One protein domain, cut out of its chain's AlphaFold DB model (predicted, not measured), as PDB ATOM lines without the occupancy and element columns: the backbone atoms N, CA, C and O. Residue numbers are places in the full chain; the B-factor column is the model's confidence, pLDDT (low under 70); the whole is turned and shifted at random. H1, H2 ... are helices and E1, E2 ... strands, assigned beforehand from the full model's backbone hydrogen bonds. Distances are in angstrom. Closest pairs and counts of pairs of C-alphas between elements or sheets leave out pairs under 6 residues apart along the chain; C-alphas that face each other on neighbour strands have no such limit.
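Overview. This is residues 38 to 97 of the 249 residues of an uncharacterized protein of Rhizopus azygosporus (UniProt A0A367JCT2). With little regular structure, this is a small three-stranded antiparallel sheet, with a short helix, H1, beside edge strand E1 and a long loop, residues 63 to 87, that folds back beyond the sheet. Of 60 printed residues, 21 are in named elements, E1 E2 E3 H1 along the chain, class mixed. The sheet E1-E2-E3 is a meander, each strand the antiparallel neighbour of the one before. The whole is compact, radius of gyration of the C-alphas 11.3 A, spanning 32 by 25 by 18 A.

Arrangement. E1, residues 39 to 44, and E2, residues 51 to 56, form a hairpin; N 42 and O 53 are within hydrogen-bond range at 2.9 A. E2 and E3, residues 60 to 62, form another, with N 54 and O 61 at 2.8 A. Residues 65 to 66 pair antiparallel with 76 to 77. H1, residues 88 to 93, is on the sheet but over none of its strands; the closest C-alphas of E1 and H1, Pro 41 and Ser 91, are 5.5 A apart. In H1 every O i to N i+4 pair is within range.

Along the chain. E1 begins at C-alpha 39 (-11.299, 38.032, -4.174) and measures 14.7 A, E2 15.2 A, E3 6.2 A. H1, 8.9 A, ends at C-alpha 93 (-14.732, 41.874, -15.173).

Size, cuts and confidence. The printed part has no cut. The link E3 to H1 is long, 25 residues. Residues 58 and 79 have pLDDT under 70.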
ATOM      1  N   ASP A  38     -14.600  39.412  -1.797       78.19
ATOM      2  CA  ASP A  38     -13.303  39.311  -1.117       78.19
ATOM      3  C   ASP A  38     -12.151  38.687  -1.929       78.19
ATOM      4  O   ASP A  38     -11.101  38.371  -1.367       78.19
ATOM      5  N   VAL A  39     -12.314  38.551  -3.250       83.94
ATOM      6  CA  VAL A  39     -11.299  38.032  -4.174       83.94
ATOM      7  C   VAL A  39     -11.024  39.055  -5.268       83.94
ATOM      8  O   VAL A  39     -11.935  39.545  -5.935       83.94
ATOM      9  N   TRP A  40      -9.747  39.365  -5.471       87.44
ATOM     10  CA  TRP A  40      -9.305  40.425  -6.363       87.44
ATOM     11  C   TRP A  40      -8.095  40.004  -7.198       87.44
ATOM     12  O   TRP A  40      -6.956  40.066  -6.724       87.44
ATOM     13  N   PRO A  41      -8.304  39.550  -8.445       89.69
ATOM     14  CA  PRO A  41      -7.193  39.303  -9.350       89.69
ATOM     15  C   PRO A  41      -6.601  40.645  -9.789       89.69
ATOM     16  O   PRO A  41      -7.332  41.512 -10.253       89.69
ATOM     17  N   VAL A  42      -5.289  40.838  -9.649       88.44
ATOM     18  CA  VAL A  42      -4.626  42.102  -9.994       88.44
ATOM     19  C   VAL A  42      -3.183  41.879 -10.434       88.44
ATOM     20  O   VAL A  42      -2.491  40.995  -9.931       88.44
ATOM     21  N   SER A  43      -2.705  42.709 -11.359       89.56
ATOM     22  CA  SER A  43      -1.287  42.787 -11.711       89.56
ATOM     23  C   SER A  43      -0.613  43.884 -10.885       89.56
ATOM     24  O   SER A  43      -0.908  45.068 -11.035       89.56
ATOM     25  N   LEU A  44       0.290  43.492  -9.986       86.44
ATOM     26  CA  LEU A  44       1.036  44.417  -9.138       86.44
ATOM     27  C   LEU A  44       2.316  44.874  -9.849       86.44
ATOM     28  O   LEU A  44       3.143  44.022 -10.184       86.44
ATOM     29  N   PRO A  45       2.531  46.185 -10.053       82.88
ATOM     30  CA  PRO A  45       3.787  46.681 -10.600       82.88
ATOM     31  C   PRO A  45       4.910  46.514  -9.568       82.88
ATOM     32  O   PRO A  45       4.759  46.896  -8.405       82.88
ATOM     33  N   ARG A  46       6.041  45.943  -9.988       79.50
ATOM     34  CA  ARG A  46       7.268  45.816  -9.189       79.50
ATOM     35  C   ARG A  46       8.484  46.182 -10.036       79.50
ATOM     36  O   ARG A  46       8.403  46.194 -11.262       79.50
ATOM     37  N   ASN A  47       9.601  46.469  -9.370       74.75
ATOM     38  CA  ASN A  47      10.849  46.884 -10.021       74.75
ATOM     39  C   ASN A  47      11.424  45.808 -10.954       74.75
ATOM     40  O   ASN A  47      12.096  46.135 -11.924       74.75
ATOM     41  N   ASP A  48      11.171  44.537 -10.652       75.38
ATOM     42  CA  ASP A  48      11.571  43.376 -11.448       75.38
ATOM     43  C   ASP A  48      10.554  43.018 -12.547       75.38
ATOM     44  O   ASP A  48      10.904  42.332 -13.503       75.38
ATOM     45  N   GLY A  49       9.318  43.513 -12.457       82.12
ATOM     46  CA  GLY A  49       8.274  43.338 -13.463       82.12
ATOM     47  C   GLY A  49       6.871  43.214 -12.855       82.12
ATOM     48  O   GLY A  49       6.713  43.116 -11.639       82.12
ATOM     49  N   PRO A  50       5.808  43.237 -13.677       86.19
ATOM     50  CA  PRO A  50       4.446  43.050 -13.187       86.19
ATOM     51  C   PRO A  50       4.237  41.622 -12.666       86.19
ATOM     52  O   PRO A  50       4.585  40.654 -13.339       86.19
ATOM     53  N   LYS A  51       3.621  41.484 -11.488       87.31
ATOM     54  CA  LYS A  51       3.302  40.186 -10.869       87.31
ATOM     55  C   LYS A  51       1.795  39.996 -10.800       87.31
ATOM     56  O   LYS A  51       1.112  40.798 -10.162       87.31
ATOM     57  N   LEU A  52       1.268  38.959 -11.447       89.56
ATOM     58  CA  LEU A  52      -0.151  38.626 -11.360       89.56
ATOM     59  C   LEU A  52      -0.432  37.899 -10.042       89.56
ATOM     60  O   LEU A  52       0.175  36.872  -9.738       89.56
ATOM     61  N   VAL A  53      -1.373  38.422  -9.262       88.25
ATOM     62  CA  VAL A  53      -1.797  37.823  -7.997       88.25
ATOM     63  C   VAL A  53      -3.312  37.704  -7.941       88.25
ATOM     64  O   VAL A  53      -4.034  38.533  -8.490       88.25
ATOM     65  N   ILE A  54      -3.790  36.688  -7.233       88.88
ATOM     66  CA  ILE A  54      -5.171  36.597  -6.770       88.88
ATOM     67  C   ILE A  54      -5.150  37.031  -5.309       88.88
ATOM     68  O   ILE A  54      -4.740  36.274  -4.426       88.88
ATOM     69  N   GLY A  55      -5.507  38.287  -5.074       85.19
ATOM     70  CA  GLY A  55      -5.588  38.844  -3.737       85.19
ATOM     71  C   GLY A  55      -6.856  38.404  -3.023       85.19
ATOM     72  O   GLY A  55      -7.919  38.293  -3.631       85.19
ATOM     73  N   THR A  56      -6.737  38.142  -1.728       81.25
ATOM     74  CA  THR A  56      -7.863  37.876  -0.831       81.25
ATOM     75  C   THR A  56      -7.748  38.759   0.406       81.25
ATOM     76  O   THR A  56      -6.748  39.451   0.597       81.25
ATOM     77  N   GLN A  57      -8.749  38.727   1.285       71.31
ATOM     78  CA  GLN A  57      -8.699  39.484   2.538       71.31
ATOM     79  C   GLN A  57      -7.545  39.060   3.467       71.31
ATOM     80  O   GLN A  57      -7.041  39.881   4.233       71.31
ATOM     81  N   VAL A  58      -7.139  37.787   3.423       68.88
ATOM     82  CA  VAL A  58      -6.181  37.207   4.383       68.88
ATOM     83  C   VAL A  58      -4.805  36.931   3.783       68.88
ATOM     84  O   VAL A  58      -3.825  36.845   4.519       68.88
ATOM     85  N   SER A  59      -4.708  36.774   2.463       72.25
ATOM     86  CA  SER A  59      -3.450  36.460   1.783       72.25
ATOM     87  C   SER A  59      -3.522  36.712   0.277       72.25
ATOM     88  O   SER A  59      -4.597  36.864  -0.302       72.25
ATOM     89  N   ASN A  60      -2.359  36.709  -0.373       77.00
ATOM     90  CA  ASN A  60      -2.243  36.779  -1.826       77.00
ATOM     91  C   ASN A  60      -1.741  35.446  -2.376       77.00
ATOM     92  O   ASN A  60      -0.722  34.933  -1.911       77.00
ATOM     93  N   ALA A  61      -2.400  34.931  -3.409       80.56
ATOM     94  CA  ALA A  61      -1.885  33.822  -4.201       80.56
ATOM     95  C   ALA A  61      -1.139  34.370  -5.426       80.56
ATOM     96  O   ALA A  61      -1.733  35.013  -6.290       80.56
ATOM     97  N   LEU A  62       0.170  34.130  -5.497       81.25
ATOM     98  CA  LEU A  62       0.997  34.513  -6.642       81.25
ATOM     99  C   LEU A  62       0.791  33.536  -7.802       81.25
ATOM    100  O   LEU A  62       0.906  32.324  -7.622       81.25
ATOM    101  N   VAL A  63       0.544  34.061  -9.003       82.69
ATOM    102  CA  VAL A  63       0.511  33.252 -10.222       82.69
ATOM    103  C   VAL A  63       1.937  33.087 -10.733       82.69
ATOM    104  O   VAL A  63       2.564  34.045 -11.170       82.69
ATOM    105  N   THR A  64       2.450  31.860 -10.672       76.06
ATOM    106  CA  THR A  64       3.834  31.527 -11.054       76.06
ATOM    107  C   THR A  64       3.958  30.944 -12.461       76.06
ATOM    108  O   THR A  64       5.057  30.680 -12.947       76.06
ATOM    109  N   SER A  65       2.829  30.697 -13.121       78.62
ATOM    110  CA  SER A  65       2.776  30.228 -14.500       78.62
ATOM    111  C   SER A  65       1.441  30.605 -15.125       78.62
ATOM    112  O   SER A  65       0.400  30.397 -14.501       78.62
ATOM    113  N   SER A  66       1.450  31.103 -16.357       85.00
ATOM    114  CA  SER A  66       0.228  31.441 -17.086       85.00
ATOM    115  C   SER A  66       0.392  31.277 -18.594       85.00
ATOM    116  O   SER A  66       1.468  31.485 -19.159       85.00
ATOM    117  N   ILE A  67      -0.703  30.928 -19.260       84.25
ATOM    118  CA  ILE A  67      -0.811  30.872 -20.716       84.25
ATOM    119  C   ILE A  67      -2.118  31.542 -21.131       84.25
ATOM    120  O   ILE A  67      -3.120  31.451 -20.419       84.25
ATOM    121  N   ARG A  68      -2.103  32.229 -22.273       86.56
ATOM    122  CA  ARG A  68      -3.313  32.779 -22.879       86.56
ATOM    123  C   ARG A  68      -3.849  31.805 -23.910       86.56
ATOM    124  O   ARG A  68      -3.105  31.348 -24.766       86.56
ATOM    125  N   LEU A  69      -5.137  31.504 -23.804       84.75
ATOM    126  CA  LEU A  69      -5.842  30.657 -24.769       84.75
ATOM    127  C   LEU A  69      -6.418  31.478 -25.927       84.75
ATOM    128  O   LEU A  69      -6.654  30.953 -27.002       84.75
ATOM    129  N   ASP A  70      -6.634  32.776 -25.715       85.69
ATOM    130  CA  ASP A  70      -7.206  33.686 -26.707       85.69
ATOM    131  C   ASP A  70      -6.157  34.297 -27.652       85.69
ATOM    132  O   ASP A  70      -6.503  34.909 -28.660       85.69
ATOM    133  N   GLN A  71      -4.868  34.162 -27.328       83.81
ATOM    134  CA  GLN A  71      -3.756  34.690 -28.116       83.81
ATOM    135  C   GLN A  71      -2.601  33.694 -28.148       83.81
ATOM    136  O   GLN A  71      -2.224  33.149 -27.112       83.81
ATOM    137  N   LYS A  72      -1.964  33.536 -29.316       80.94
ATOM    138  CA  LYS A  72      -0.760  32.708 -29.498       80.94
ATOM    139  C   LYS A  72       0.486  33.397 -28.929       80.94
ATOM    140  O   LYS A  72       1.386  33.791 -29.666       80.94
ATOM    141  N   LEU A  73       0.523  33.568 -27.610       82.44
ATOM    142  CA  LEU A  73       1.677  34.070 -26.867       82.44
ATOM    143  C   LEU A  73       2.425  32.925 -26.187       82.44
ATOM    144  O   LEU A  73       1.852  31.885 -25.865       82.44
ATOM    145  N   LEU A  74       3.719  33.132 -25.938       76.75
ATOM    146  CA  LEU A  74       4.489  32.191 -25.132       76.75
ATOM    147  C   LEU A  74       3.925  32.128 -23.699       76.75
ATOM    148  O   LEU A  74       3.506  33.157 -23.149       76.75
ATOM    149  N   PRO A  75       3.932  30.939 -23.071       78.81
ATOM    150  CA  PRO A  75       3.651  30.820 -21.649       78.81
ATOM    151  C   PRO A  75       4.634  31.665 -20.837       78.81
ATOM    152  O   PRO A  75       5.829  31.712 -21.131       78.81
ATOM    153  N   SER A  76       4.126  32.312 -19.798       77.69
ATOM    154  CA  SER A  76       4.924  33.036 -18.816       77.69
ATOM    155  C   SER A  76       5.139  32.114 -17.620       77.69
ATOM    156  O   SER A  76       4.174  31.560 -17.095       77.69
ATOM    157  N   VAL A  77       6.399  31.903 -17.230       74.94
ATOM    158  CA  VAL A  77       6.808  31.041 -16.110       74.94
ATOM    159  C   VAL A  77       7.735  31.832 -15.197       74.94
ATOM    160  O   VAL A  77       8.698  32.436 -15.666       74.94
ATOM    161  N   GLY A  78       7.457  31.800 -13.900       70.00
ATOM    162  CA  GLY A  78       8.094  32.644 -12.899       70.00
ATOM    163  C   GLY A  78       7.094  33.590 -12.243       70.00
ATOM    164  O   GLY A  78       5.899  33.562 -12.516       70.00
ATOM    165  N   ASP A  79       7.593  34.419 -11.339       67.12
ATOM    166  CA  ASP A  79       6.802  35.380 -10.569       67.12
ATOM    167  C   ASP A  79       6.428  36.649 -11.353       67.12
ATOM    168  O   ASP A  79       5.526  37.379 -10.941       67.12
ATOM    169  N   ILE A  80       7.097  36.902 -12.480       78.56
ATOM    170  CA  ILE A  80       6.783  37.988 -13.408       78.56
ATOM    171  C   ILE A  80       5.827  37.471 -14.483       78.56
ATOM    172  O   ILE A  80       6.135  36.522 -15.204       78.56
ATOM    173  N   THR A  81       4.687  38.140 -14.632       82.31
ATOM    174  CA  THR A  81       3.661  37.816 -15.626       82.31
ATOM    175  C   THR A  81       3.656  38.851 -16.743       82.31
ATOM    176  O   THR A  81       3.141  39.954 -16.584       82.31
ATOM    177  N   THR A  82       4.225  38.503 -17.897       77.38
ATOM    178  CA  THR A  82       4.358  39.431 -19.038       77.38
ATOM    179  C   THR A  82       3.241  39.299 -20.068       77.38
ATOM    180  O   THR A  82       2.934  40.259 -20.770       77.38
ATOM    181  N   ASN A  83       2.622  38.124 -20.168       82.19
ATOM    182  CA  ASN A  83       1.613  37.823 -21.183       82.19
ATOM    183  C   ASN A  83       0.188  38.216 -20.758       82.19
ATOM    184  O   ASN A  83      -0.692  38.294 -21.612       82.19
ATOM    185  N   PHE A  84      -0.042  38.476 -19.468       82.62
ATOM    186  CA  PHE A  84      -1.355  38.772 -18.906       82.62
ATOM    187  C   PHE A  84      -1.261  39.897 -17.869       82.62
ATOM    188  O   PHE A  84      -0.791  39.693 -16.749       82.62
ATOM    189  N   ASN A  85      -1.705  41.095 -18.254       85.19
ATOM    190  CA  ASN A  85      -1.682  42.283 -17.403       85.19
ATOM    191  C   ASN A  85      -3.111  42.789 -17.165       85.19
ATOM    192  O   ASN A  85      -3.788  43.224 -18.099       85.19
ATOM    193  N   LEU A  86      -3.576  42.706 -15.919       85.50
ATOM    194  CA  LEU A  86      -4.910  43.136 -15.522       85.50
ATOM    195  C   LEU A  86      -4.931  44.627 -15.190       85.50
ATOM    196  O   LEU A  86      -4.305  45.081 -14.234       85.50
ATOM    197  N   THR A  87      -5.744  45.377 -15.931       84.19
ATOM    198  CA  THR A  87      -6.161  46.727 -15.531       84.19
ATOM    199  C   THR A  87      -7.215  46.653 -14.423       84.19
ATOM    200  O   THR A  87      -7.804  45.595 -14.183       84.19
ATOM    201  N   ALA A  88      -7.519  47.775 -13.763       77.31
ATOM    202  CA  ALA A  88      -8.581  47.823 -12.753       77.31
ATOM    203  C   ALA A  88      -9.934  47.336 -13.313       77.31
ATOM    204  O   ALA A  88     -10.596  46.499 -12.705       77.31
ATOM    205  N   THR A  89     -10.308  47.780 -14.516       80.69
ATOM    206  CA  THR A  89     -11.537  47.338 -15.195       80.69
ATOM    207  C   THR A  89     -11.493  45.853 -15.553       80.69
ATOM    208  O   THR A  89     -12.480  45.145 -15.362       80.69
ATOM    209  N   GLY A  90     -10.342  45.358 -16.024       83.94
ATOM    210  CA  GLY A  90     -10.150  43.934 -16.306       83.94
ATOM    211  C   GLY A  90     -10.281  43.071 -15.051       83.94
ATOM    212  O   GLY A  90     -10.907  42.017 -15.094       83.94
ATOM    213  N   SER A  91      -9.770  43.555 -13.920       84.44
ATOM    214  CA  SER A  91      -9.867  42.896 -12.612       84.44
ATOM    215  C   SER A  91     -11.329  42.746 -12.172       84.44
ATOM    216  O   SER A  91     -11.749  41.655 -11.795       84.44
ATOM    217  N   PHE A  92     -12.142  43.801 -12.331       80.94
ATOM    218  CA  PHE A  92     -13.580  43.762 -12.035       80.94
ATOM    219  C   PHE A  92     -14.365  42.791 -12.920       80.94
ATOM    220  O   PHE A  92     -15.290  42.141 -12.439       80.94
ATOM    221  N   ALA A  93     -14.025  42.712 -14.206       84.06
ATOM    222  CA  ALA A  93     -14.732  41.874 -15.173       84.06
ATOM    223  C   ALA A  93     -14.260  40.408 -15.174       84.06
ATOM    224  O   ALA A  93     -14.886  39.557 -15.810       84.06
ATOM    225  N   SER A  94     -13.159  40.101 -14.483       87.25
ATOM    226  CA  SER A  94     -12.529  38.784 -14.520       87.25
ATOM    227  C   SER A  94     -13.366  37.730 -13.799       87.25
ATOM    228  O   SER A  94     -13.700  37.853 -12.620       87.25
ATOM    229  N   LYS A  95     -13.661  36.637 -14.507       90.00
ATOM    230  CA  LYS A  95     -14.244  35.428 -13.921       90.00
ATOM    231  C   LYS A  95     -13.135  34.424 -13.639       90.00
ATOM    232  O   LYS A  95     -12.357  34.097 -14.530       90.00
ATOM    233  N   ILE A  96     -13.084  33.933 -12.406       87.69
ATOM    234  CA  ILE A  96     -12.143  32.903 -11.981       87.69
ATOM    235  C   ILE A  96     -12.872  31.565 -12.036       87.69
ATOM    236  O   ILE A  96     -13.950  31.415 -11.460       87.69
ATOM    237  N   PHE A  97     -12.275  30.607 -12.734       87.88
ATOM    238  CA  PHE A  97     -12.756  29.235 -12.801       87.88
ATOM    239  C   PHE A  97     -11.770  28.339 -12.066       87.88
ATOM    240  O   PHE A  97     -10.557  28.514 -12.180       87.88
TER     241      PHE A  97